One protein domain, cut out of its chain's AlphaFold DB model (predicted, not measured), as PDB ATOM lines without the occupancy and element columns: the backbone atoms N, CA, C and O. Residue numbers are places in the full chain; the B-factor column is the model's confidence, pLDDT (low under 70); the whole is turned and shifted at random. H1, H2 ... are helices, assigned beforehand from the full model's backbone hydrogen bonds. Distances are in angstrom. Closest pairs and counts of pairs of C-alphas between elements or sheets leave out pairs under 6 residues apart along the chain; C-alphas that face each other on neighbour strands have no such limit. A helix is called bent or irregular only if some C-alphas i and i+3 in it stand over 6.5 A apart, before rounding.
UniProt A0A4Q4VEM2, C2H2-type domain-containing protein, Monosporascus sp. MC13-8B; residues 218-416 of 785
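This is residues 218 to 416 of the 785 residues of the protein "C2H2-type domain-containing protein" of Monosporascus sp. MC13-8B (UniProt A0A4Q4VEM2). Two groups of helices stand end to end along the longest axis: in one, H1 lies alongside H3 and H4, with H6 crossing steeply near H3 and H4 and H5 toward the far end; in the other, H7 and H8 fold back beside each other at a tight turn, with H2 beside them. H9 and H10 lie off to one side, and residues 368 to 373, round the turn from H7 to H8, stick out. The printed part has 199 residues with ten named helices, H1 to H10 in order, and no named strand; its class is all helix. It is compact, with a radius of gyration of the C-alphas of 17.9 A and spans of 55 by 37 by 28 A.

H1, residues 218 to 232, begins at C-alpha 218 (198.163, 234.629, 213.206) and is 21.0 A long. H2 is residues 245 to 249. H3, residues 256 to 271, is 22.8 A long and irregular, with C-alphas 261 and 264 7.3 A apart and a kink of 45 degrees near residue 263. H4 is residues 284 to 295, and H5 residues 307 to 312. H6, residues 322 to 337, is 22.9 A long. H7, residues 351 to 368, is the longest at 25.6 A, from C-alpha 351 (202.751, 259.454, 214.837). H8 is residues 372 to 382, H9 residues 396 to 399, and H10 residues 404 to 415, ending at C-alpha 415 (193.910, 269.624, 200.699).

H1 touches H3, closest at the C-alphas of Pro 218 and Gly 270, 3.9 A, opposite ways at a shallow tilt of 34 degrees, only just short of steep. H1 touches H4, closest at the C-alphas of Asn 226 and Leu 284, 5.3 A. H4 and H6 only just touch, with 3 pairs of C-alphas within 8 A. H5 is close to but not clearly touching H6. H7 is close to but not clearly touching H8, opposite ways at a shallow tilt of 20 degrees. H2 touches H8, closest at the C-alphas of Gln 249 and Met 378, 6.4 A. H9 is close to but not clearly touching H3; H10 touches no helix. Every O i to N i+4 pair is within hydrogen-bond range in H1, H2, H4, H5, H6, H7 and H8, against 9 of 12 in H3 and 6 of 8 in H10; H9 is too short for such a pair, and its one O i to N i+3 pair is not within range.

The C-alphas of Glu 276 and Thr 370 are the farthest apart, 57.0 A. The printed part has no cut. The links H1 to H2, H3 to H4, H4 to H5, H6 to H7 and H8 to H9 are long. The mean pLDDT of the printed part is 79.5; 34 residues are under 70, among them 273 to 279 and 392 to 399.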
ATOM      1  N   PRO A 218     198.566 233.721 212.135       66.75
ATOM      2  CA  PRO A 218     198.163 234.629 213.206       66.75
ATOM      3  C   PRO A 218     199.302 234.941 214.185       66.75
ATOM      4  O   PRO A 218     199.431 236.080 214.626       66.75
ATOM      5  N   GLN A 219     200.149 233.959 214.502       71.38
ATOM      6  CA  GLN A 219     201.286 234.147 215.400       71.38
ATOM      7  C   GLN A 219     202.353 235.045 214.773       71.38
ATOM      8  O   GLN A 219     202.869 235.933 215.447       71.38
ATOM      9  N   GLU A 220     202.650 234.862 213.488       67.62
ATOM     10  CA  GLU A 220     203.592 235.728 212.776       67.62
ATOM     11  C   GLU A 220     203.057 237.148 212.611       67.62
ATOM     12  O   GLU A 220     203.805 238.109 212.769       67.62
ATOM     13  N   ASP A 221     201.756 237.311 212.374       74.25
ATOM     14  CA  ASP A 221     201.117 238.624 212.384       74.25
ATOM     15  C   ASP A 221     201.212 239.281 213.773       74.25
ATOM     16  O   ASP A 221     201.520 240.469 213.869       74.25
ATOM     17  N   LEU A 222     201.052 238.536 214.873       79.31
ATOM     18  CA  LEU A 222     201.291 239.076 216.219       79.31
ATOM     19  C   LEU A 222     202.771 239.428 216.452       79.31
ATOM     20  O   LEU A 222     203.058 240.454 217.073       79.31
ATOM     21  N   SER A 223     203.706 238.629 215.934       78.25
ATOM     22  CA  SER A 223     205.147 238.912 215.982       78.25
ATOM     23  C   SER A 223     205.512 240.164 215.179       78.25
ATOM     24  O   SER A 223     206.249 241.017 215.672       78.25
ATOM     25  N   LEU A 224     204.949 240.336 213.980       75.06
ATOM     26  CA  LEU A 224     205.129 241.524 213.141       75.06
ATOM     27  C   LEU A 224     204.492 242.765 213.766       75.06
ATOM     28  O   LEU A 224     205.070 243.851 213.697       75.06
ATOM     29  N   ALA A 225     203.330 242.613 214.406       81.69
ATOM     30  CA  ALA A 225     202.716 243.680 215.186       81.69
ATOM     31  C   ALA A 225     203.644 244.112 216.325       81.69
ATOM     32  O   ALA A 225     203.919 245.305 216.453       81.69
ATOM     33  N   ASN A 226     204.175 243.152 217.092       84.81
ATOM     34  CA  ASN A 226     205.128 243.424 218.165       84.81
ATOM     35  C   ASN A 226     206.379 244.137 217.639       84.81
ATOM     36  O   ASN A 226     206.757 245.176 218.164       84.81
ATOM     37  N   PHE A 227     206.962 243.643 216.546       80.25
ATOM     38  CA  PHE A 227     208.143 244.238 215.922       80.25
ATOM     39  C   PHE A 227     207.903 245.674 215.442       80.25
ATOM     40  O   PHE A 227     208.725 246.557 215.686       80.25
ATOM     41  N   CYS A 228     206.765 245.941 214.792       83.06
ATOM     42  CA  CYS A 228     206.414 247.297 214.368       83.06
ATOM     43  C   CYS A 228     206.262 248.237 215.568       83.06
ATOM     44  O   CYS A 228     206.714 249.378 215.511       83.06
ATOM     45  N   VAL A 229     205.627 247.769 216.643       86.44
ATOM     46  CA  VAL A 229     205.427 248.545 217.872       86.44
ATOM     47  C   VAL A 229     206.763 248.805 218.576       86.44
ATOM     48  O   VAL A 229     207.055 249.954 218.896       86.44
ATOM     49  N   ASP A 230     207.615 247.790 218.728       84.25
ATOM     50  CA  ASP A 230     208.959 247.917 219.309       84.25
ATOM     51  C   ASP A 230     209.832 248.895 218.517       84.25
ATOM     52  O   ASP A 230     210.506 249.747 219.095       84.25
ATOM     53  N   TYR A 231     209.769 248.833 217.187       83.44
ATOM     54  CA  TYR A 231     210.457 249.782 216.321       83.44
ATOM     55  C   TYR A 231     209.972 251.225 216.530       83.44
ATOM     56  O   TYR A 231     210.780 252.153 216.579       83.44
ATOM     57  N   LEU A 232     208.661 251.430 216.691       89.50
ATOM     58  CA  LEU A 232     208.090 252.751 216.967       89.50
ATOM     59  C   LEU A 232     208.380 253.238 218.396       89.50
ATOM     60  O   LEU A 232     208.348 254.442 218.623       89.50
ATOM     61  N   ASN A 233     208.728 252.345 219.327       91.88
ATOM     62  CA  ASN A 233     209.120 252.691 220.697       91.88
ATOM     63  C   ASN A 233     210.561 253.208 220.819       91.88
ATOM     64  O   ASN A 233     210.935 253.742 221.870       91.88
ATOM     65  N   LEU A 234     211.376 253.056 219.770       88.25
ATOM     66  CA  LEU A 234     212.766 253.500 219.768       88.25
ATOM     67  C   LEU A 234     212.886 255.019 219.995       88.25
ATOM     68  O   LEU A 234     212.048 255.804 219.549       88.25
ATOM     69  N   GLU A 235     213.979 255.449 220.635       88.50
ATOM     70  CA  GLU A 235     214.186 256.844 221.064       88.50
ATOM     71  C   GLU A 235     214.041 257.879 219.936       88.50
ATOM     72  O   GLU A 235     213.521 258.972 220.158       88.50
ATOM     73  N   GLY A 236     214.415 257.538 218.696       85.38
ATOM     74  CA  GLY A 236     214.270 258.440 217.545       85.38
ATOM     75  C   GLY A 236     212.818 258.815 217.197       85.38
ATOM     76  O   GLY A 236     212.574 259.825 216.521       85.38
ATOM     77  N   PHE A 237     211.838 258.044 217.674       89.00
ATOM     78  CA  PHE A 237     210.410 258.314 217.495       89.00
ATOM     79  C   PHE A 237     209.793 259.097 218.654       89.00
ATOM     80  O   PHE A 237     208.651 259.542 218.540       89.00
ATOM     81  N   HIS A 238     210.525 259.342 219.743       89.31
ATOM     82  CA  HIS A 238     209.995 260.118 220.861       89.31
ATOM     83  C   HIS A 238     209.731 261.570 220.444       89.31
ATOM     84  O   HIS A 238     210.405 262.159 219.587       89.31
ATOM     85  N   ASN A 239     208.711 262.173 221.051       81.69
ATOM     86  CA  ASN A 239     208.368 263.559 220.769       81.69
ATOM     87  C   ASN A 239     209.491 264.490 221.261       81.69
ATOM     88  O   ASN A 239     209.821 264.493 222.443       81.69
ATOM     89  N   GLY A 240     210.067 265.291 220.361       75.38
ATOM     90  CA  GLY A 240     211.192 266.176 220.682       75.38
ATOM     91  C   GLY A 240     212.561 265.488 220.787       75.38
ATOM     92  O   GLY A 240     213.494 266.112 221.286       75.38
ATOM     93  N   ALA A 241     212.701 264.242 220.322       80.94
ATOM     94  CA  ALA A 241     213.989 263.551 220.268       80.94
ATOM     95  C   ALA A 241     215.039 264.330 219.450       80.94
ATOM     96  O   ALA A 241     214.730 264.902 218.398       80.94
ATOM     97  N   SER A 242     216.296 264.313 219.911       79.69
ATOM     98  CA  SER A 242     217.433 264.824 219.138       79.69
ATOM     99  C   SER A 242     217.741 263.847 218.007       79.69
ATOM    100  O   SER A 242     218.159 262.717 218.250       79.69
ATOM    101  N   ARG A 243     217.500 264.260 216.762       82.00
ATOM    102  CA  ARG A 243     217.686 263.408 215.584       82.00
ATOM    103  C   ARG A 243     218.963 263.797 214.864       82.00
ATOM    104  O   ARG A 243     218.985 264.684 214.015       82.00
ATOM    105  N   GLU A 244     220.043 263.139 215.249       83.56
ATOM    106  CA  GLU A 244     221.358 263.377 214.668       83.56
ATOM    107  C   GLU A 244     221.436 262.875 213.220       83.56
ATOM    108  O   GLU A 244     220.781 261.905 212.834       83.56
ATOM    109  N   ARG A 245     222.274 263.530 212.408       83.00
ATOM    110  CA  ARG A 245     222.447 263.221 210.978       83.00
ATOM    111  C   ARG A 245     222.844 261.761 210.729       83.00
ATOM    112  O   ARG A 245     222.397 261.167 209.750       83.00
ATOM    113  N   GLU A 246     223.643 261.183 211.621       80.62
ATOM    114  CA  GLU A 246     224.144 259.809 211.513       80.62
ATOM    115  C   GLU A 246     223.017 258.762 211.537       80.62
ATOM    116  O   GLU A 246     223.058 257.789 210.780       80.62
ATOM    117  N   LEU A 247     221.946 259.001 212.307       78.44
ATOM    118  CA  LEU A 247     220.778 258.111 212.350       78.44
ATOM    119  C   LEU A 247     220.141 257.959 210.962       78.44
ATOM    120  O   LEU A 247     219.779 256.857 210.541       78.44
ATOM    121  N   PHE A 248     220.049 259.060 210.211       80.81
ATOM    122  CA  PHE A 248     219.508 259.038 208.856       80.81
ATOM    123  C   PHE A 248     220.432 258.275 207.904       80.81
ATOM    124  O   PHE A 248     219.957 257.416 207.164       80.81
ATOM    125  N   GLN A 249     221.742 258.522 207.961       76.25
ATOM    126  CA  GLN A 249     222.738 257.887 207.085       76.25
ATOM    127  C   GLN A 249     222.854 256.366 207.286       76.25
ATOM    128  O   GLN A 249     223.198 255.642 206.344       76.25
ATOM    129  N   ASN A 250     222.554 255.882 208.491       73.44
ATOM    130  CA  ASN A 250     222.594 254.459 208.838       73.44
ATOM    131  C   ASN A 250     221.260 253.735 208.594       73.44
ATOM    132  O   ASN A 250     221.197 252.512 208.695       73.44
ATOM    133  N   GLY A 251     220.206 254.460 208.208       71.88
ATOM    134  CA  GLY A 251     218.909 253.866 207.884       71.88
ATOM    135  C   GLY A 251     218.016 253.585 209.083       71.88
ATOM    136  O   GLY A 251     217.115 252.758 208.973       71.88
ATOM    137  N   TYR A 252     218.215 254.295 210.198       78.31
ATOM    138  CA  TYR A 252     217.411 254.141 211.414       78.31
ATOM    139  C   TYR A 252     215.903 254.267 211.144       78.31
ATOM    140  O   TYR A 252     215.100 253.539 211.719       78.31
ATOM    141  N   TYR A 253     215.509 255.141 210.210       81.56
ATOM    142  CA  TYR A 253     214.107 255.410 209.868       81.56
ATOM    143  C   TYR A 253     213.588 254.612 208.656       81.56
ATOM    144  O   TYR A 253     212.502 254.905 208.158       81.56
ATOM    145  N   ALA A 254     214.344 253.637 208.138       75.19
ATOM    146  CA  ALA A 254     214.017 252.966 206.872       75.19
ATOM    147  C   ALA A 254     212.701 252.165 206.925       75.19
ATOM    148  O   ALA A 254     211.975 252.103 205.935       75.19
ATOM    149  N   LEU A 255     212.361 251.595 208.086       77.56
ATOM    150  CA  LEU A 255     211.141 250.804 208.283       77.56
ATOM    151  C   LEU A 255     209.914 251.665 208.651       77.56
ATOM    152  O   LEU A 255     208.786 251.172 208.660       77.56
ATOM    153  N   MET A 256     210.091 252.964 208.915       82.50
ATOM    154  CA  MET A 256     209.018 253.866 209.360       82.50
ATOM    155  C   MET A 256     207.787 253.842 208.445       82.50
ATOM    156  O   MET A 256     206.658 253.766 208.931       82.50
ATOM    157  N   ASP A 257     207.993 253.858 207.126       78.00
ATOM    158  CA  ASP A 257     206.909 253.899 206.132       78.00
ATOM    159  C   ASP A 257     206.099 252.587 206.046       78.00
ATOM    160  O   ASP A 257     205.038 252.543 205.409       78.00
ATOM    161  N   TYR A 258     206.585 251.528 206.697       77.75
ATOM    162  CA  TYR A 258     205.896 250.255 206.881       77.75
ATOM    163  C   TYR A 258     205.286 250.145 208.286       77.75
ATOM    164  O   TYR A 258     204.083 249.918 208.419       77.75
ATOM    165  N   ALA A 259     206.075 250.368 209.338       78.06
ATOM    166  CA  ALA A 259     205.628 250.153 210.714       78.06
ATOM    167  C   ALA A 259     204.414 251.024 211.086       78.06
ATOM    168  O   ALA A 259     203.454 250.536 211.682       78.06
ATOM    169  N   VAL A 260     204.412 252.299 210.670       83.44
ATOM    170  CA  VAL A 260     203.346 253.262 211.001       83.44
ATOM    171  C   VAL A 260     201.963 252.834 210.474       83.44
ATOM    172  O   VAL A 260     201.020 252.828 211.266       83.44
ATOM    173  N   PRO A 261     201.780 252.485 209.183       74.31
ATOM    174  CA  PRO A 261     200.468 252.069 208.682       74.31
ATOM    175  C   PRO A 261     200.069 250.624 209.022       74.31
ATOM    176  O   PRO A 261     198.869 250.337 209.005       74.31
ATOM    177  N   TYR A 262     201.013 249.710 209.291       78.50
ATOM    178  CA  TYR A 262     200.705 248.270 209.324       78.50
ATOM    179  C   TYR A 262     200.641 247.617 210.706       78.50
ATOM    180  O   TYR A 262     200.031 246.552 210.802       78.50
ATOM    181  N   TRP A 263     201.149 248.235 211.779       86.50
ATOM    182  CA  TRP A 263     201.114 247.616 213.117       86.50
ATOM    183  C   TRP A 263     199.694 247.208 213.559       86.50
ATOM    184  O   TRP A 263     199.495 246.120 214.092       86.50
ATOM    185  N   ILE A 264     198.683 248.035 213.254       83.69
ATOM    186  CA  ILE A 264     197.266 247.754 213.551       83.69
ATOM    187  C   ILE A 264     196.754 246.572 212.737       83.69
ATOM    188  O   ILE A 264     196.022 245.733 213.251       83.69
ATOM    189  N   ARG A 265     197.114 246.517 211.453       77.19
ATOM    190  CA  ARG A 265     196.652 245.465 210.548       77.19
ATOM    191  C   ARG A 265     197.175 244.107 211.004       77.19
ATOM    192  O   ARG A 265     196.392 243.170 211.089       77.19
ATOM    193  N   HIS A 266     198.466 244.039 211.313       79.75
ATOM    194  CA  HIS A 266     199.102 242.840 211.848       79.75
ATOM    195  C   HIS A 266     198.464 242.425 213.175       79.75
ATOM    196  O   HIS A 266     198.043 241.283 213.328       79.75
ATOM    197  N   LEU A 267     198.249 243.380 214.085       85.44
ATOM    198  CA  LEU A 267     197.572 243.112 215.352       85.44
ATOM    199  C   LEU A 267     196.159 242.542 215.136       85.44
ATOM    200  O   LEU A 267     195.781 241.564 215.766       85.44
ATOM    201  N   GLU A 268     195.369 243.114 214.229       80.00
ATOM    202  CA  GLU A 268     193.995 242.667 213.962       80.00
ATOM    203  C   GLU A 268     193.909 241.289 213.310       80.00
ATOM    204  O   GLU A 268     193.025 240.507 213.665       80.00
ATOM    205  N   ILE A 269     194.798 240.998 212.356       73.69
ATOM    206  CA  ILE A 269     194.858 239.685 211.706       73.69
ATOM    207  C   ILE A 269     195.289 238.642 212.733       73.69
ATOM    208  O   ILE A 269     194.611 237.623 212.884       73.69
ATOM    209  N   GLY A 270     196.342 238.941 213.494       75.44
ATOM    210  CA  GLY A 270     196.853 238.072 214.542       75.44
ATOM    211  C   GLY A 270     195.806 237.737 215.602       75.44
ATOM    212  O   GLY A 270     195.627 236.577 215.958       75.44
ATOM    213  N   LEU A 271     195.022 238.728 216.037       82.75
ATOM    214  CA  LEU A 271     193.964 238.546 217.037       82.75
ATOM    215  C   LEU A 271     192.711 237.824 216.520       82.75
ATOM    216  O   LEU A 271     191.893 237.384 217.324       82.75
ATOM    217  N   SER A 272     192.531 237.687 215.203       75.69
ATOM    218  CA  SER A 272     191.300 237.123 214.627       75.69
ATOM    219  C   SER A 272     191.071 235.635 214.934       75.69
ATOM    220  O   SER A 272     189.941 235.172 214.794       75.69
ATOM    221  N   LYS A 273     192.112 234.901 215.363       66.94
ATOM    222  CA  LYS A 273     192.081 233.448 215.631       66.94
ATOM    223  C   LYS A 273     192.631 233.044 217.010       66.94
ATOM    224  O   LYS A 273     192.953 231.880 217.241       66.94
ATOM    225  N   VAL A 274     192.760 233.998 217.937       64.38
ATOM    226  CA  VAL A 274     193.337 233.748 219.277       64.38
ATOM    227  C   VAL A 274     192.416 232.901 220.170       64.38
ATOM    228  O   VAL A 274     192.879 232.323 221.145       64.38
ATOM    229  N   GLU A 275     191.138 232.739 219.815       54.00
ATOM    230  CA  GLU A 275     190.188 231.914 220.578       54.00
ATOM    231  C   GLU A 275     190.461 230.394 220.500       54.00
ATOM    232  O   GLU A 275     189.944 229.663 221.340       54.00
ATOM    233  N   GLU A 276     191.273 229.913 219.544       53.47
ATOM    234  CA  GLU A 276     191.334 228.479 219.195       53.47
ATOM    235  C   GLU A 276     192.620 227.707 219.548       53.47
ATOM    236  O   GLU A 276     192.592 226.518 219.297       53.47
ATOM    237  N   ASP A 277     193.692 228.305 220.109       47.06
ATOM    238  CA  ASP A 277     194.887 227.615 220.711       47.06
ATOM    239  C   ASP A 277     196.163 228.508 220.769       47.06
ATOM    240  O   ASP A 277     197.244 228.053 221.151       47.06
ATOM    241  N   HIS A 278     196.090 229.794 220.394       60.16
ATOM    242  CA  HIS A 278     197.276 230.645 220.193       60.16
ATOM    243  C   HIS A 278     197.622 231.512 221.421       60.16
ATOM    244  O   HIS A 278     196.799 232.297 221.898       60.16
ATOM    245  N   GLU A 279     198.865 231.433 221.909       64.44
ATOM    246  CA  GLU A 279     199.382 232.316 222.966       64.44
ATOM    247  C   GLU A 279     199.867 233.657 222.385       64.44
ATOM    248  O   GLU A 279     200.708 233.697 221.485       64.44
ATOM    249  N   LEU A 280     199.404 234.780 222.953       74.19
ATOM    250  CA  LEU A 280     199.957 236.105 222.647       74.19
ATOM    251  C   LEU A 280     201.486 236.113 222.851       74.19
ATOM    252  O   LEU A 280     201.959 235.585 223.865       74.19
ATOM    253  N   PRO A 281     202.272 236.771 221.971       74.75
ATOM    254  CA  PRO A 281     203.686 237.003 222.233       74.75
ATOM    255  C   PRO A 281     203.872 237.644 223.608       74.75
ATOM    256  O   PRO A 281     203.212 238.631 223.939       74.75
ATOM    257  N   LYS A 282     204.781 237.081 224.410       75.62
ATOM    258  CA  LYS A 282     204.939 237.440 225.829       75.62
ATOM    259  C   LYS A 282     205.277 238.907 226.080       75.62
ATOM    260  O   LYS A 282     205.084 239.337 227.203       75.62
ATOM    261  N   THR A 283     205.816 239.604 225.083       84.31
ATOM    262  CA  THR A 283     206.238 241.010 225.155       84.31
ATOM    263  C   THR A 283     205.227 241.974 224.544       84.31
ATOM    264  O   THR A 283     205.309 243.169 224.796       84.31
ATOM    265  N   LEU A 284     204.268 241.486 223.747       87.44
ATOM    266  CA  LEU A 284     203.341 242.341 223.002       87.44
ATOM    267  C   LEU A 284     202.505 243.264 223.905       87.44
ATOM    268  O   LEU A 284     202.377 244.443 223.571       87.44
ATOM    269  N   PRO A 285     201.940 242.801 225.038       91.19
ATOM    270  CA  PRO A 285     201.239 243.689 225.961       91.19
ATOM    271  C   PRO A 285     202.134 244.808 226.514       91.19
ATOM    272  O   PRO A 285     201.700 245.958 226.557       91.19
ATOM    273  N   GLU A 286     203.364 244.486 226.913       91.81
ATOM    274  CA  GLU A 286     204.334 245.430 227.471       91.81
ATOM    275  C   GLU A 286     204.786 246.450 226.414       91.81
ATOM    276  O   GLU A 286     204.831 247.651 226.685       91.81
ATOM    277  N   SER A 287     205.040 245.993 225.187       92.69
ATOM    278  CA  SER A 287     205.406 246.841 224.049       92.69
ATOM    279  C   SER A 287     204.274 247.786 223.644       92.69
ATOM    280  O   SER A 287     204.525 248.964 223.376       92.69
ATOM    281  N   LEU A 288     203.021 247.312 223.645       95.44
ATOM    282  CA  LEU A 288     201.837 248.143 223.396       95.44
ATOM    283  C   LEU A 288     201.611 249.176 224.503       95.44
ATOM    284  O   LEU A 288     201.209 250.303 224.211       95.44
ATOM    285  N   GLU A 289     201.854 248.812 225.761       95.62
ATOM    286  CA  GLU A 289     201.744 249.740 226.885       95.62
ATOM    287  C   GLU A 289     202.781 250.863 226.777       95.62
ATOM    288  O   GLU A 289     202.400 252.035 226.778       95.62
ATOM    289  N   ALA A 290     204.054 250.515 226.561       94.75
ATOM    290  CA  ALA A 290     205.127 251.486 226.339       94.75
ATOM    291  C   ALA A 290     204.834 252.399 225.137       94.75
ATOM    292  O   ALA A 290     204.984 253.619 225.219       94.75
ATOM    293  N   PHE A 291     204.333 251.823 224.043       96.44
ATOM    294  CA  PHE A 291     203.928 252.574 222.859       96.44
ATOM    295  C   PHE A 291     202.829 253.587 223.155       96.44
ATOM    296  O   PHE A 291     202.912 254.745 222.745       96.44
ATOM    297  N   LEU A 292     201.795 253.182 223.888       96.31
ATOM    298  CA  LEU A 292     200.715 254.088 224.260       96.31
ATOM    299  C   LEU A 292     201.196 255.153 225.249       96.31
ATOM    300  O   LEU A 292     200.764 256.296 225.145       96.31
ATOM    301  N   ASP A 293     202.112 254.840 226.157       94.62
ATOM    302  CA  ASP A 293     202.688 255.841 227.061       94.62
ATOM    303  C   ASP A 293     203.511 256.906 226.313       94.62
ATOM    304  O   ASP A 293     203.473 258.083 226.682       94.62
ATOM    305  N   LEU A 294     204.191 256.526 225.227       93.38
ATOM    306  CA  LEU A 294     204.998 257.432 224.400       93.38
ATOM    307  C   LEU A 294     204.175 258.223 223.367       93.38
ATOM    308  O   LEU A 294     204.470 259.392 223.086       93.38
ATOM    309  N   HIS A 295     203.161 257.592 222.769       94.56
ATOM    310  CA  HIS A 295     202.511 258.102 221.558       94.56
ATOM    311  C   HIS A 295     201.053 258.522 221.728       94.56
ATOM    312  O   HIS A 295     200.524 259.211 220.847       94.56
ATOM    313  N   PHE A 296     200.391 258.142 222.825       94.19
ATOM    314  CA  PHE A 296     198.980 258.456 223.028       94.19
ATOM    315  C   PHE A 296     198.750 259.955 223.237       94.19
ATOM    316  O   PHE A 296     199.337 260.596 224.109       94.19
ATOM    317  N   LEU A 297     197.823 260.504 222.458       90.50
ATOM    318  CA  LEU A 297     197.297 261.851 222.624       90.50
ATOM    319  C   LEU A 297     195.844 261.742 223.099       90.50
ATOM    320  O   LEU A 297     195.034 261.176 222.372       90.50
ATOM    321  N   PRO A 298     195.466 262.287 224.269       86.31
ATOM    322  CA  PRO A 298     194.076 262.268 224.710       86.31
ATOM    323  C   PRO A 298     193.201 263.064 223.724       86.31
ATOM    324  O   PRO A 298     193.356 264.289 223.625       86.31
ATOM    325  N   PRO A 299     192.286 262.421 222.977       84.88
ATOM    326  CA  PRO A 299     191.494 263.133 221.987       84.88
ATOM    327  C   PRO A 299     190.411 263.975 222.672       84.88
ATOM    328  O   PRO A 299     189.738 263.535 223.600       84.88
ATOM    329  N   THR A 300     190.183 265.190 222.173       80.81
ATOM    330  CA  THR A 300     189.113 266.076 222.681       80.81
ATOM    331  C   THR A 300     187.708 265.595 222.316       80.81
ATOM    332  O   THR A 300     186.731 265.987 222.952       80.81
ATOM    333  N   LYS A 301     187.591 264.756 221.279       77.12
ATOM    334  CA  LYS A 301     186.336 264.115 220.882       77.12
ATOM    335  C   LYS A 301     186.323 262.673 221.361       77.12
ATOM    336  O   LYS A 301     187.262 261.928 221.099       77.12
ATOM    337  N   GLN A 302     185.221 262.272 221.986       73.62
ATOM    338  CA  GLN A 302     184.983 260.868 222.296       73.62
ATOM    339  C   GLN A 302     184.733 260.078 221.011       73.62
ATOM    340  O   GLN A 302     183.975 260.502 220.134       73.62
ATOM    341  N   PHE A 303     185.375 258.918 220.918       76.88
ATOM    342  CA  PHE A 303     185.162 257.965 219.842       76.88
ATOM    343  C   PHE A 303     184.128 256.928 220.265       76.88
ATOM    344  O   PHE A 303     184.165 256.417 221.380       76.88
ATOM    345  N   TYR A 304     183.214 256.597 219.356       77.75
ATOM    346  CA  TYR A 304     182.321 255.462 219.548       77.75
ATOM    347  C   TYR A 304     183.070 254.160 219.240       77.75
ATOM    348  O   TYR A 304     183.571 253.983 218.127       77.75
ATOM    349  N   VAL A 305     183.124 253.249 220.212       77.25
ATOM    350  CA  VAL A 305     183.707 251.911 220.049       77.25
ATOM    351  C   VAL A 305     182.603 250.938 219.634       77.25
ATOM    352  O   VAL A 305     181.603 250.781 220.330       77.25
ATOM    353  N   SER A 306     182.759 250.278 218.482       76.31
ATOM    354  CA  SER A 306     181.799 249.271 218.019       76.31
ATOM    355  C   SER A 306     181.935 247.960 218.803       76.31
ATOM    356  O   SER A 306     183.032 247.577 219.201       76.31
ATOM    357  N   GLN A 307     180.837 247.211 218.937       75.12
ATOM    358  CA  GLN A 307     180.838 245.883 219.572       75.12
ATOM    359  C   GLN A 307     181.818 244.904 218.904       75.12
ATOM    360  O   GLN A 307     182.429 244.076 219.570       75.12
ATOM    361  N   SER A 308     182.023 245.024 217.588       72.06
ATOM    362  CA  SER A 308     183.019 244.227 216.861       72.06
ATOM    363  C   SER A 308     184.455 244.540 217.307       72.06
ATOM    364  O   SER A 308     185.248 243.617 217.475       72.06
ATOM    365  N   ASN A 309     184.784 245.813 217.559       74.31
ATOM    366  CA  ASN A 309     186.098 246.194 218.087       74.31
ATOM    367  C   ASN A 309     186.303 245.729 219.530       74.31
ATOM    368  O   ASN A 309     187.408 245.311 219.865       74.31
ATOM    369  N   VAL A 310     185.257 245.784 220.363       80.50
ATOM    370  CA  VAL A 310     185.311 245.272 221.742       80.50
ATOM    371  C   VAL A 310     185.654 243.786 221.737       80.50
ATOM    372  O   VAL A 310     186.630 243.402 222.373       80.50
ATOM    373  N   LYS A 311     184.929 242.982 220.944       79.50
ATOM    374  CA  LYS A 311     185.178 241.537 220.803       79.50
ATOM    375  C   LYS A 311     186.607 241.231 220.344       79.50
ATOM    376  O   LYS A 311     187.302 240.462 220.987       79.50
ATOM    377  N   ARG A 312     187.084 241.881 219.275       80.88
ATOM    378  CA  ARG A 312     188.433 241.620 218.728       80.88
ATOM    379  C   ARG A 312     189.568 241.934 219.700       80.88
ATOM    380  O   ARG A 312     190.608 241.295 219.645       80.88
ATOM    381  N   LEU A 313     189.397 242.946 220.548       86.25
ATOM    382  CA  LEU A 313     190.423 243.376 221.504       86.25
ATOM    383  C   LEU A 313     190.184 242.814 222.910       86.25
ATOM    384  O   LEU A 313     190.908 243.181 223.830       86.25
ATOM    385  N   GLN A 314     189.193 241.936 223.090       85.94
ATOM    386  CA  GLN A 314     188.765 241.426 224.394       85.94
ATOM    387  C   GLN A 314     189.907 240.784 225.193       85.94
ATOM    388  O   GLN A 314     189.939 240.890 226.415       85.94
ATOM    389  N   VAL A 315     190.906 240.211 224.516       86.88
ATOM    390  CA  VAL A 315     192.107 239.649 225.157       86.88
ATOM    391  C   VAL A 315     192.863 240.660 226.040       86.88
ATOM    392  O   VAL A 315     193.565 240.274 226.974       86.88
ATOM    393  N   PHE A 316     192.696 241.962 225.791       90.38
ATOM    394  CA  PHE A 316     193.312 243.041 226.561       90.38
ATOM    395  C   PHE A 316     192.363 243.702 227.575       90.38
ATOM    396  O   PHE A 316     192.787 244.647 228.230       90.38
ATOM    397  N   GLU A 317     191.120 243.234 227.744       88.12
ATOM    398  CA  GLU A 317     190.074 243.900 228.552       88.12
ATOM    399  C   GLU A 317     190.510 244.187 230.002       88.12
ATOM    400  O   GLU A 317     190.201 245.239 230.555       88.12
ATOM    401  N   ASN A 318     191.304 243.293 230.597       87.69
ATOM    402  CA  ASN A 318     191.798 243.435 231.971       87.69
ATOM    403  C   ASN A 318     193.079 244.285 232.100       87.69
ATOM    404  O   ASN A 318     193.645 244.380 233.191       87.69
ATOM    405  N   ARG A 319     193.593 244.865 231.007       90.00
ATOM    406  CA  ARG A 319     194.842 245.644 231.008       90.00
ATOM    407  C   ARG A 319     194.564 247.152 231.159       90.00
ATOM    408  O   ARG A 319     193.642 247.659 230.522       90.00
ATOM    409  N   PRO A 320     195.394 247.913 231.902       90.62
ATOM    410  CA  PRO A 320     195.185 249.356 232.115       90.62
ATOM    411  C   PRO A 320     195.169 250.197 230.829       90.62
ATOM    412  O   PRO A 320     194.533 251.246 230.770       90.62
ATOM    413  N   PHE A 321     195.871 249.752 229.784       93.69
ATOM    414  CA  PHE A 321     195.953 250.459 228.508       93.69
ATOM    415  C   PHE A 321     194.788 250.169 227.545       93.69
ATOM    416  O   PHE A 321     194.749 250.766 226.469       93.69
ATOM    417  N   TYR A 322     193.841 249.292 227.901       92.62
ATOM    418  CA  TYR A 322     192.785 248.802 227.006       92.62
ATOM    419  C   TYR A 322     191.985 249.920 226.320       92.62
ATOM    420  O   TYR A 322     191.889 249.958 225.091       92.62
ATOM    421  N   GLU A 323     191.478 250.885 227.090       90.56
ATOM    422  CA  GLU A 323     190.686 252.001 226.552       90.56
ATOM    423  C   GLU A 323     191.517 252.911 225.629       90.56
ATOM    424  O   GLU A 323     191.039 253.369 224.582       90.56
ATOM    425  N   ARG A 324     192.790 253.142 225.990       93.94
ATOM    426  CA  ARG A 324     193.738 253.918 225.173       93.94
ATOM    427  C   ARG A 324     194.013 253.205 223.852       93.94
ATOM    428  O   ARG A 324     193.962 253.844 222.804       93.94
ATOM    429  N   LEU A 325     194.212 251.886 223.880       93.94
ATOM    430  CA  LEU A 325     194.435 251.062 222.689       93.94
ATOM    431  C   LEU A 325     193.238 251.105 221.732       93.94
ATOM    432  O   LEU A 325     193.415 251.363 220.540       93.94
ATOM    433  N   GLN A 326     192.018 250.913 222.245       90.81
ATOM    434  CA  GLN A 326     190.796 250.994 221.435       90.81
ATOM    435  C   GLN A 326     190.668 252.355 220.744       90.81
ATOM    436  O   GLN A 326     190.401 252.435 219.541       90.81
ATOM    437  N   THR A 327     190.899 253.424 221.506       90.56
ATOM    438  CA  THR A 327     190.835 254.802 221.018       90.56
ATOM    439  C   THR A 327     191.891 255.066 219.938       90.56
ATOM    440  O   THR A 327     191.562 255.608 218.878       90.56
ATOM    441  N   SER A 328     193.130 254.620 220.159       91.31
ATOM    442  CA  SER A 328     194.233 254.725 219.197       91.31
ATOM    443  C   SER A 328     193.946 253.994 217.889       91.31
ATOM    444  O   SER A 328     194.109 254.583 216.819       91.31
ATOM    445  N   ILE A 329     193.448 252.754 217.952       88.50
ATOM    446  CA  ILE A 329     193.120 251.962 216.757       88.50
ATOM    447  C   ILE A 329     192.008 252.635 215.944       88.50
ATOM    448  O   ILE A 329     192.119 252.771 214.724       88.50
ATOM    449  N   ILE A 330     190.941 253.103 216.598       84.88
ATOM    450  CA  ILE A 330     189.830 253.782 215.913       84.88
ATOM    451  C   ILE A 330     190.304 255.084 215.264       84.88
ATOM    452  O   ILE A 330     189.979 255.344 214.102       84.88
ATOM    453  N   SER A 331     191.081 255.888 215.991       87.62
ATOM    454  CA  SER A 331     191.639 257.133 215.466       87.62
ATOM    455  C   SER A 331     192.537 256.884 214.256       87.62
ATOM    456  O   SER A 331     192.377 257.556 213.242       87.62
ATOM    457  N   ALA A 332     193.448 255.916 214.334       83.69
ATOM    458  CA  ALA A 332     194.378 255.609 213.251       83.69
ATOM    459  C   ALA A 332     193.664 255.036 212.012       83.69
ATOM    460  O   ALA A 332     193.944 255.447 210.887       83.69
ATOM    461  N   ARG A 333     192.657 254.165 212.187       77.94
ATOM    462  CA  ARG A 333     191.797 253.714 211.073       77.94
ATOM    463  C   ARG A 333     191.035 254.873 210.429       77.94
ATOM    464  O   ARG A 333     190.872 254.918 209.206       77.94
ATOM    465  N   LYS A 334     190.556 255.819 211.240       77.06
ATOM    466  CA  LYS A 334     189.917 257.033 210.729       77.06
ATOM    467  C   LYS A 334     190.924 257.867 209.941       77.06
ATOM    468  O   LYS A 334     190.590 258.294 208.848       77.06
ATOM    469  N   GLU A 335     192.157 258.017 210.408       76.94
ATOM    470  CA  GLU A 335     193.223 258.719 209.678       76.94
ATOM    471  C   GLU A 335     193.554 258.054 208.330       76.94
ATOM    472  O   GLU A 335     193.741 258.744 207.326       76.94
ATOM    473  N   LEU A 336     193.511 256.719 208.266       69.12
ATOM    474  CA  LEU A 336     193.673 255.947 207.027       69.12
ATOM    475  C   LEU A 336     192.509 256.097 206.036       69.12
ATOM    476  O   LEU A 336     192.675 255.824 204.852       69.12
ATOM    477  N   THR A 337     191.324 256.507 206.479       61.09
ATOM    478  CA  THR A 337     190.129 256.593 205.616       61.09
ATOM    479  C   THR A 337     189.663 258.029 205.384       61.09
ATOM    480  O   THR A 337     188.957 258.309 204.413       61.09
ATOM    481  N   PHE A 338     190.088 258.968 206.231       63.53
ATOM    482  CA  PHE A 338     189.647 260.354 206.202       63.53
ATOM    483  C   PHE A 338     190.146 261.085 204.950       63.53
ATOM    484  O   PHE A 338     191.268 260.892 204.471       63.53
ATOM    485  N   VAL A 339     189.279 261.935 204.397       54.31
ATOM    486  CA  VAL A 339     189.578 262.786 203.243       54.31
ATOM    487  C   VAL A 339     189.854 264.200 203.747       54.31
ATOM    488  O   VAL A 339     188.944 264.881 204.212       54.31
ATOM    489  N   GLY A 340     191.110 264.638 203.628       61.62
ATOM    490  CA  GLY A 340     191.600 265.917 204.148       61.62
ATOM    491  C   GLY A 340     192.499 265.730 205.371       61.62
ATOM    492  O   GLY A 340     192.932 264.618 205.658       61.62
ATOM    493  N   GLU A 341     192.790 266.814 206.088       64.69
ATOM    494  CA  GLU A 341     193.546 266.755 207.346       64.69
ATOM    495  C   GLU A 341     192.602 266.593 208.538       64.69
ATOM    496  O   GLU A 341     191.660 267.373 208.721       64.69
ATOM    497  N   MET A 342     192.858 265.575 209.362       71.06
ATOM    498  CA  MET A 342     192.188 265.445 210.652       71.06
ATOM    499  C   MET A 342     192.648 266.564 211.586       71.06
ATOM    500  O   MET A 342     193.824 266.924 211.635       71.06
ATOM    501  N   LYS A 343     191.709 267.129 212.349       75.94
ATOM    502  CA  LYS A 343     192.042 268.141 213.357       75.94
ATOM    503  C   LYS A 343     192.877 267.499 214.462       75.94
ATOM    504  O   LYS A 343     192.590 266.379 214.867       75.94
ATOM    505  N   GLN A 344     193.824 268.249 215.024       72.38
ATOM    506  CA  GLN A 344     194.717 267.761 216.080       72.38
ATOM    507  C   GLN A 344     193.966 267.184 217.297       72.38
ATOM    508  O   GLN A 344     194.372 266.168 217.841       72.38
ATOM    509  N   GLY A 345     192.819 267.762 217.673       74.69
ATOM    510  CA  GLY A 345     191.966 267.242 218.753       74.69
ATOM    511  C   GLY A 345     191.174 265.965 218.420       74.69
ATOM    512  O   GLY A 345     190.443 265.481 219.283       74.69
ATOM    513  N   GLU A 346     191.271 265.452 217.190       80.62
ATOM    514  CA  GLU A 346     190.701 264.174 216.738       80.62
ATOM    515  C   GLU A 346     191.771 263.095 216.528       80.62
ATOM    516  O   GLU A 346     191.428 262.012 216.073       80.62
ATOM    517  N   LEU A 347     193.046 263.375 216.801       85.12
ATOM    518  CA  LEU A 347     194.114 262.385 216.711       85.12
ATOM    519  C   LEU A 347     194.362 261.794 218.096       85.12
ATOM    520  O   LEU A 347     194.553 262.537 219.056       85.12
ATOM    521  N   ALA A 348     194.372 260.466 218.187       90.00
ATOM    522  CA  ALA A 348     194.726 259.747 219.409       90.00
ATOM    523  C   ALA A 348     196.202 259.311 219.457       90.00
ATOM    524  O   ALA A 348     196.655 258.798 220.474       90.00
ATOM    525  N   LEU A 349     196.953 259.516 218.370       91.69
ATOM    526  CA  LEU A 349     198.379 259.205 218.263       91.69
ATOM    527  C   LEU A 349     199.143 260.394 217.674       91.69
ATOM    528  O   LEU A 349     198.649 261.072 216.772       91.69
ATOM    529  N   ASN A 350     200.368 260.628 218.146       91.38
ATOM    530  CA  ASN A 350     201.260 261.680 217.634       91.38
ATOM    531  C   ASN A 350     202.091 261.262 216.398       91.38
ATOM    532  O   ASN A 350     202.879 262.067 215.892       91.38
ATOM    533  N   LEU A 351     201.910 260.037 215.890       90.50
ATOM    534  CA  LEU A 351     202.751 259.454 214.837       90.50
ATOM    535  C   LEU A 351     202.791 260.283 213.549       90.50
ATOM    536  O   LEU A 351     203.863 260.461 212.979       90.50
ATOM    537  N   SER A 352     201.670 260.847 213.092       86.88
ATOM    538  CA  SER A 352     201.664 261.646 211.859       86.88
ATOM    539  C   SER A 352     202.485 262.932 211.970       86.88
ATOM    540  O   SER A 352     203.111 263.353 210.993       86.88
ATOM    541  N   ALA A 353     202.561 263.526 213.165       88.12
ATOM    542  CA  ALA A 353     203.435 264.662 213.427       88.12
ATOM    543  C   ALA A 353     204.916 264.249 213.437       88.12
ATOM    544  O   ALA A 353     205.727 264.929 212.807       88.12
ATOM    545  N   ILE A 354     205.249 263.126 214.086       90.62
ATOM    546  CA  ILE A 354     206.615 262.579 214.149       90.62
ATOM    547  C   ILE A 354     207.125 262.197 212.753       90.62
ATOM    548  O   ILE A 354     208.209 262.617 212.358       90.62
ATOM    549  N   VAL A 355     206.325 261.474 211.964       89.69
ATOM    550  CA  VAL A 355     206.674 261.076 210.588       89.69
ATOM    551  C   VAL A 355     206.933 262.300 209.713       89.69
ATOM    552  O   VAL A 355     207.887 262.322 208.935       89.69
ATOM    553  N   ARG A 356     206.101 263.342 209.836       88.56
ATOM    554  CA  ARG A 356     206.288 264.595 209.093       88.56
ATOM    555  C   ARG A 356     207.593 265.292 209.476       88.56
ATOM    556  O   ARG A 356     208.286 265.781 208.587       88.56
ATOM    557  N   ASP A 357     207.920 265.329 210.763       90.62
ATOM    558  CA  ASP A 357     209.168 265.909 211.261       90.62
ATOM    559  C   ASP A 357     210.393 265.131 210.745       90.62
ATOM    560  O   ASP A 357     211.239 265.713 210.063       90.62
ATOM    561  N   ILE A 358     210.423 263.804 210.926       90.25
ATOM    562  CA  ILE A 358     211.497 262.922 210.428       90.25
ATOM    563  C   ILE A 358     211.702 263.105 208.919       90.25
ATOM    564  O   ILE A 358     212.832 263.293 208.467       90.25
ATOM    565  N   ARG A 359     210.623 263.109 208.124       90.44
ATOM    566  CA  ARG A 359     210.708 263.319 206.669       90.44
ATOM    567  C   ARG A 359     211.250 264.699 206.312       90.44
ATOM    568  O   ARG A 359     212.070 264.801 205.408       90.44
ATOM    569  N   SER A 360     210.846 265.750 207.027       90.25
ATOM    570  CA  SER A 360     211.358 267.103 206.775       90.25
ATOM    571  C   SER A 360     212.869 267.208 207.012       90.25
ATOM    572  O   SER A 360     213.576 267.850 206.234       90.25
ATOM    573  N   GLN A 361     213.378 266.513 208.031       90.25
ATOM    574  CA  GLN A 361     214.806 266.452 208.334       90.25
ATOM    575  C   GLN A 361     215.564 265.595 207.318       90.25
ATOM    576  O   GLN A 361     216.610 266.023 206.835       90.25
ATOM    577  N   LEU A 362     215.012 264.441 206.925       88.69
ATOM    578  CA  LEU A 362     215.571 263.596 205.867       88.69
ATOM    579  C   LEU A 362     215.703 264.371 204.547       88.69
ATOM    580  O   LEU A 362     216.765 264.355 203.926       88.69
ATOM    581  N   GLU A 363     214.649 265.087 204.149       90.62
ATOM    582  CA  GLU A 363     214.653 265.947 202.962       90.62
ATOM    583  C   GLU A 363     215.711 267.048 203.072       90.62
ATOM    584  O   GLU A 363     216.473 267.261 202.133       90.62
ATOM    585  N   SER A 364     215.802 267.715 204.226       90.06
ATOM    586  CA  SER A 364     216.809 268.752 204.461       90.06
ATOM    587  C   SER A 364     218.237 268.203 204.382       90.06
ATOM    588  O   SER A 364     219.105 268.832 203.780       90.06
ATOM    589  N   ILE A 365     218.495 267.022 204.952       87.88
ATOM    590  CA  ILE A 365     219.806 266.367 204.873       87.88
ATOM    591  C   ILE A 365     220.131 266.041 203.416       87.88
ATOM    592  O   ILE A 365     221.213 266.396 202.958       87.88
ATOM    593  N   TYR A 366     219.190 265.448 202.680       85.31
ATOM    594  CA  TYR A 366     219.387 265.067 201.281       85.31
ATOM    595  C   TYR A 366     219.644 266.271 200.357       85.31
ATOM    596  O   TYR A 366     220.542 266.223 199.513       85.31
ATOM    597  N   GLU A 367     218.899 267.369 200.537       86.31
ATOM    598  CA  GLU A 367     219.068 268.617 199.775       86.31
ATOM    599  C   GLU A 367     220.426 269.284 200.059       86.31
ATOM    600  O   GLU A 367     221.058 269.818 199.144       86.31
ATOM    601  N   ASN A 368     220.896 269.231 201.309       86.19
ATOM    602  CA  ASN A 368     222.127 269.896 201.742       86.19
ATOM    603  C   ASN A 368     223.393 269.038 201.591       86.19
ATOM    604  O   ASN A 368     224.504 269.566 201.666       86.19
ATOM    605  N   THR A 369     223.263 267.727 201.397       83.81
ATOM    606  CA  THR A 369     224.412 266.845 201.183       83.81
ATOM    607  C   THR A 369     225.034 267.128 199.817       83.81
ATOM    608  O   THR A 369     224.378 267.010 198.786       83.81
ATOM    609  N   THR A 370     226.308 267.528 199.812       80.12
ATOM    610  CA  THR A 370     227.104 267.772 198.596       80.12
ATOM    611  C   THR A 370     227.861 266.533 198.118       80.12
ATOM    612  O   THR A 370     228.391 266.546 197.013       80.12
ATOM    613  N   ASP A 371     227.934 265.491 198.950       83.44
ATOM    614  CA  ASP A 371     228.562 264.214 198.620       83.44
ATOM    615  C   ASP A 371     227.584 263.316 197.848       83.44
ATOM    616  O   ASP A 371     226.536 262.907 198.353       83.44
ATOM    617  N   GLU A 372     227.936 263.008 196.604       83.25
ATOM    618  CA  GLU A 372     227.125 262.172 195.723       83.25
ATOM    619  C   GLU A 372     227.042 260.718 196.220       83.25
ATOM    620  O   GLU A 372     226.000 260.080 196.081       83.25
ATOM    621  N   SER A 373     228.096 260.211 196.870       80.75
ATOM    622  CA  SER A 373     228.110 258.861 197.451       80.75
ATOM    623  C   SER A 373     227.090 258.736 198.586       80.75
ATOM    624  O   SER A 373     226.313 257.779 198.652       80.75
ATOM    625  N   GLU A 374     227.028 259.754 199.448       76.81
ATOM    626  CA  GLU A 374     226.063 259.827 200.542       76.81
ATOM    627  C   GLU A 374     224.623 259.928 200.010       76.81
ATOM    628  O   GLU A 374     223.740 259.230 200.515       76.81
ATOM    629  N   ARG A 375     224.376 260.700 198.939       76.75
ATOM    630  CA  ARG A 375     223.049 260.743 198.293       76.75
ATOM    631  C   ARG A 375     222.624 259.397 197.721       76.75
ATOM    632  O   ARG A 375     221.480 258.999 197.935       76.75
ATOM    633  N   ILE A 376     223.519 258.696 197.023       73.12
ATOM    634  CA  ILE A 376     223.225 257.370 196.462       73.12
ATOM    635  C   ILE A 376     222.900 256.389 197.592       73.12
ATOM    636  O   ILE A 376     221.880 255.702 197.526       73.12
ATOM    637  N   LYS A 377     223.701 256.379 198.665       73.81
ATOM    638  CA  LYS A 377     223.451 255.544 199.849       73.81
ATOM    639  C   LYS A 377     222.091 255.859 200.484       73.81
ATOM    640  O   LYS A 377     221.333 254.944 200.790       73.81
ATOM    641  N   MET A 378     221.736 257.136 200.640       69.00
ATOM    642  CA  MET A 378     220.416 257.527 201.151       69.00
ATOM    643  C   MET A 378     219.277 257.085 200.219       69.00
ATOM    644  O   MET A 378     218.262 256.585 200.702       69.00
ATOM    645  N   GLY A 379     219.451 257.198 198.899       66.44
ATOM    646  CA  GLY A 379     218.486 256.710 197.908       66.44
ATOM    647  C   GLY A 379     218.319 255.185 197.915       66.44
ATOM    648  O   GLY A 379     217.216 254.691 197.701       66.44
ATOM    649  N   GLN A 380     219.373 254.426 198.224       65.88
ATOM    650  CA  GLN A 380     219.294 252.970 198.407       65.88
ATOM    651  C   GLN A 380     218.546 252.581 199.690       65.88
ATOM    652  O   GLN A 380     217.847 251.573 199.711       65.88
ATOM    653  N   ILE A 381     218.679 253.376 200.755       65.31
ATOM    654  CA  ILE A 381     218.061 253.094 202.058       65.31
ATOM    655  C   ILE A 381     216.577 253.489 202.088       65.31
ATOM    656  O   ILE A 381     215.756 252.728 202.591       65.31
ATOM    657  N   TYR A 382     216.229 254.671 201.570       69.00
ATOM    658  CA  TYR A 382     214.881 255.260 201.678       69.00
ATOM    659  C   TYR A 382     214.108 255.296 200.341       69.00
ATOM    660  O   TYR A 382     212.955 255.738 200.280       69.00
ATOM    661  N   GLY A 383     214.730 254.815 199.263       65.38
ATOM    662  CA  GLY A 383     214.196 254.814 197.901       65.38
ATOM    663  C   GLY A 383     214.577 256.061 197.092       65.38
ATOM    664  O   GLY A 383     214.839 257.128 197.641       65.38
ATOM    665  N   ALA A 384     214.570 255.931 195.760       65.62
ATOM    666  CA  ALA A 384     214.943 257.008 194.831       65.62
ATOM    667  C   ALA A 384     213.999 258.229 194.896       65.62
ATOM    668  O   ALA A 384     214.423 259.371 194.733       65.62
ATOM    669  N   ASP A 385     212.719 257.986 195.183       74.50
ATOM    670  CA  ASP A 385     211.666 258.996 195.284       74.50
ATOM    671  C   ASP A 385     211.469 259.431 196.749       74.50
ATOM    672  O   ASP A 385     210.503 259.042 197.416       74.50
ATOM    673  N   LEU A 386     212.415 260.210 197.279       76.12
ATOM    674  CA  LEU A 386     212.496 260.561 198.709       76.12
ATOM    675  C   LEU A 386     211.369 261.469 199.214       76.12
ATOM    676  O   LEU A 386     211.053 261.461 200.403       76.12
ATOM    677  N   TYR A 387     210.734 262.248 198.337       82.69
ATOM    678  CA  TYR A 387     209.710 263.207 198.746       82.69
ATOM    679  C   TYR A 387     208.365 262.494 198.912       82.69
ATOM    680  O   TYR A 387     207.535 262.469 198.001       82.69
ATOM    681  N   LYS A 388     208.146 261.873 200.073       80.81
ATOM    682  CA  LYS A 388     206.955 261.059 200.363       80.81
ATOM    683  C   LYS A 388     205.703 261.896 200.639       80.81
ATOM    684  O   LYS A 388     205.761 262.964 201.245       80.81
ATOM    685  N   GLY A 389     204.537 261.398 200.223       73.75
ATOM    686  CA  GLY A 389     203.250 262.036 200.513       73.75
ATOM    687  C   GLY A 389     202.869 261.929 202.002       73.75
ATOM    688  O   GLY A 389     203.089 260.878 202.601       73.75
ATOM    689  N   PRO A 390     202.253 262.958 202.615       75.06
ATOM    690  CA  PRO A 390     201.927 262.964 204.047       75.06
ATOM    691  C   PRO A 390     200.729 262.075 204.423       75.06
ATOM    692  O   PRO A 390     200.572 261.711 205.580       75.06
ATOM    693  N   ARG A 391     199.869 261.718 203.461       71.62
ATOM    694  CA  ARG A 391     198.626 260.974 203.712       71.62
ATOM    695  C   ARG A 391     198.872 259.466 203.682       71.62
ATOM    696  O   ARG A 391     199.138 258.946 202.604       71.62
ATOM    697  N   LEU A 392     198.691 258.777 204.812       66.25
ATOM    698  CA  LEU A 392     198.893 257.322 204.959       66.25
ATOM    699  C   LEU A 392     198.106 256.482 203.938       66.25
ATOM    700  O   LEU A 392     198.602 255.489 203.423       66.25
ATOM    701  N   SER A 393     196.897 256.920 203.586       56.25
ATOM    702  CA  SER A 393     196.020 256.237 202.626       56.25
ATOM    703  C   SER A 393     196.395 256.460 201.154       56.25
ATOM    704  O   SER A 393     195.710 255.982 200.247       56.25
ATOM    705  N   CYS A 394     197.406 257.285 200.881       65.69
ATOM    706  CA  CYS A 394     197.802 257.633 199.527       65.69
ATOM    707  C   CYS A 394     198.842 256.644 199.000       65.69
ATOM    708  O   CYS A 394     199.834 256.365 199.661       65.69
ATOM    709  N   ARG A 395     198.712 256.226 197.734       55.62
ATOM    710  CA  ARG A 395     199.726 255.393 197.059       55.62
ATOM    711  C   ARG A 395     201.134 256.009 197.049       55.62
ATOM    712  O   ARG A 395     202.118 255.301 196.893       55.62
ATOM    713  N   PHE A 396     201.231 257.332 197.168       62.81
ATOM    714  CA  PHE A 396     202.500 258.060 197.204       62.81
ATOM    715  C   PHE A 396     203.035 258.263 198.625       62.81
ATOM    716  O   PHE A 396     204.063 258.914 198.789       62.81
ATOM    717  N   PHE A 397     202.370 257.707 199.643       62.56
ATOM    718  CA  PHE A 397     202.899 257.658 201.003       62.56
ATOM    719  C   PHE A 397     204.212 256.874 201.060       62.56
ATOM    720  O   PHE A 397     205.160 257.348 201.664       62.56
ATOM    721  N   GLN A 398     204.276 255.727 200.377       58.28
ATOM    722  CA  GLN A 398     205.473 254.878 200.315       58.28
ATOM    723  C   GLN A 398     206.300 255.133 199.054       58.28
ATOM    724  O   GLN A 398     207.524 255.160 199.096       58.28
ATOM    725  N   ASN A 399     205.638 255.352 197.913       60.75
ATOM    726  CA  ASN A 399     206.342 255.522 196.642       60.75
ATOM    727  C   ASN A 399     207.023 256.894 196.550       60.75
ATOM    728  O   ASN A 399     208.177 256.956 196.173       60.75
ATOM    729  N   GLY A 400     206.366 257.969 196.991       72.06
ATOM    730  CA  GLY A 400     206.926 259.319 196.950       72.06
ATOM    731  C   GLY A 400     207.016 259.950 195.568       72.06
ATOM    732  O   GLY A 400     206.320 259.552 194.634       72.06
ATOM    733  N   PHE A 401     207.827 261.001 195.488       73.25
ATOM    734  CA  PHE A 401     208.079 261.796 194.293       73.25
ATOM    735  C   PHE A 401     209.569 262.118 194.177       73.25
ATOM    736  O   PHE A 401     210.280 262.176 195.180       73.25
ATOM    737  N   ILE A 402     210.000 262.439 192.959       72.75
ATOM    738  CA  ILE A 402     211.378 262.853 192.656       72.75
ATOM    739  C   ILE A 402     211.676 264.258 193.213       72.75
ATOM    740  O   ILE A 402     212.825 264.596 193.477       72.75
ATOM    741  N   SER A 403     210.655 265.111 193.386       79.31
ATOM    742  CA  SER A 403     210.846 266.478 193.894       79.31
ATOM    743  C   SER A 403     209.741 266.957 194.828       79.31
ATOM    744  O   SER A 403     208.566 266.602 194.672       79.31
ATOM    745  N   ARG A 404     210.118 267.866 195.741       84.62
ATOM    746  CA  ARG A 404     209.208 268.562 196.660       84.62
ATOM    747  C   ARG A 404     208.041 269.230 195.927       84.62
ATOM    748  O   ARG A 404     206.890 269.052 196.308       84.62
ATOM    749  N   THR A 405     208.315 269.901 194.809       84.12
ATOM    750  CA  THR A 405     207.295 270.581 193.996       84.12
ATOM    751  C   THR A 405     206.221 269.624 193.473       84.12
ATOM    752  O   THR A 405     205.039 269.962 193.479       84.12
ATOM    753  N   GLN A 406     206.603 268.422 193.024       77.88
ATOM    754  CA  GLN A 406     205.641 267.420 192.543       77.88
ATOM    755  C   GLN A 406     204.783 266.868 193.684       77.88
ATOM    756  O   GLN A 406     203.571 266.708 193.515       77.88
ATOM    757  N   ARG A 407     205.401 266.620 194.845       83.06
ATOM    758  CA  ARG A 407     204.692 266.214 196.060       83.06
ATOM    759  C   ARG A 407     203.672 267.272 196.466       83.06
ATOM    760  O   ARG A 407     202.510 266.929 196.650       83.06
ATOM    761  N   ASP A 408     204.069 268.536 196.555       82.75
ATOM    762  CA  ASP A 408     203.198 269.611 197.041       82.75
ATOM    763  C   ASP A 408     202.014 269.845 196.090       82.75
ATOM    764  O   ASP A 408     200.866 269.858 196.526       82.75
ATOM    765  N   GLN A 409     202.252 269.838 194.773       76.31
ATOM    766  CA  GLN A 409     201.175 269.874 193.772       76.31
ATOM    767  C   GLN A 409     200.219 268.676 193.865       76.31
ATOM    768  O   GLN A 409     199.043 268.770 193.504       76.31
ATOM    769  N   HIS A 410     200.711 267.510 194.289       76.19
ATOM    770  CA  HIS A 410     199.868 266.351 194.555       76.19
ATOM    771  C   HIS A 410     199.091 266.505 195.870       76.19
ATOM    772  O   HIS A 410     197.907 266.168 195.915       76.19
ATOM    773  N   VAL A 411     199.723 267.031 196.918       74.06
ATOM    774  CA  VAL A 411     199.103 267.301 198.222       74.06
ATOM    775  C   VAL A 411     197.982 268.331 198.100       74.06
ATOM    776  O   VAL A 411     196.909 268.112 198.663       74.06
ATOM    777  N   ASP A 412     198.141 269.359 197.268       74.69
ATOM    778  CA  ASP A 412     197.093 270.347 196.979       74.69
ATOM    779  C   ASP A 412     195.809 269.714 196.417       74.69
ATOM    780  O   ASP A 412     194.703 270.207 196.655       74.69
ATOM    781  N   LYS A 413     195.914 268.570 195.724       69.75
ATOM    782  CA  LYS A 413     194.739 267.815 195.252       69.75
ATOM    783  C   LYS A 413     193.963 267.165 196.397       69.75
ATOM    784  O   LYS A 413     192.749 266.993 196.267       69.75
ATOM    785  N   HIS A 414     194.641 266.829 197.496       66.00
ATOM    786  CA  HIS A 414     194.024 266.315 198.723       66.00
ATOM    787  C   HIS A 414     193.494 267.440 199.614       66.00
ATOM    788  O   HIS A 414     192.371 267.332 200.100       66.00
ATOM    789  N   LEU A 415     194.270 268.513 199.806       65.88
ATOM    790  CA  LEU A 415     193.910 269.624 200.699       65.88
ATOM    791  C   LEU A 415     192.859 270.561 200.097       65.88
ATOM    792  O   LEU A 415     192.086 271.173 200.835       65.88
ATOM    793  N   ARG A 416     192.831 270.668 198.761       68.81
ATOM    794  CA  ARG A 416     191.979 271.592 198.000       68.81
ATOM    795  C   ARG A 416     191.949 273.003 198.617       68.81
ATOM    796  O   ARG A 416     190.876 273.493 198.982       68.81
TER     797      ARG A 416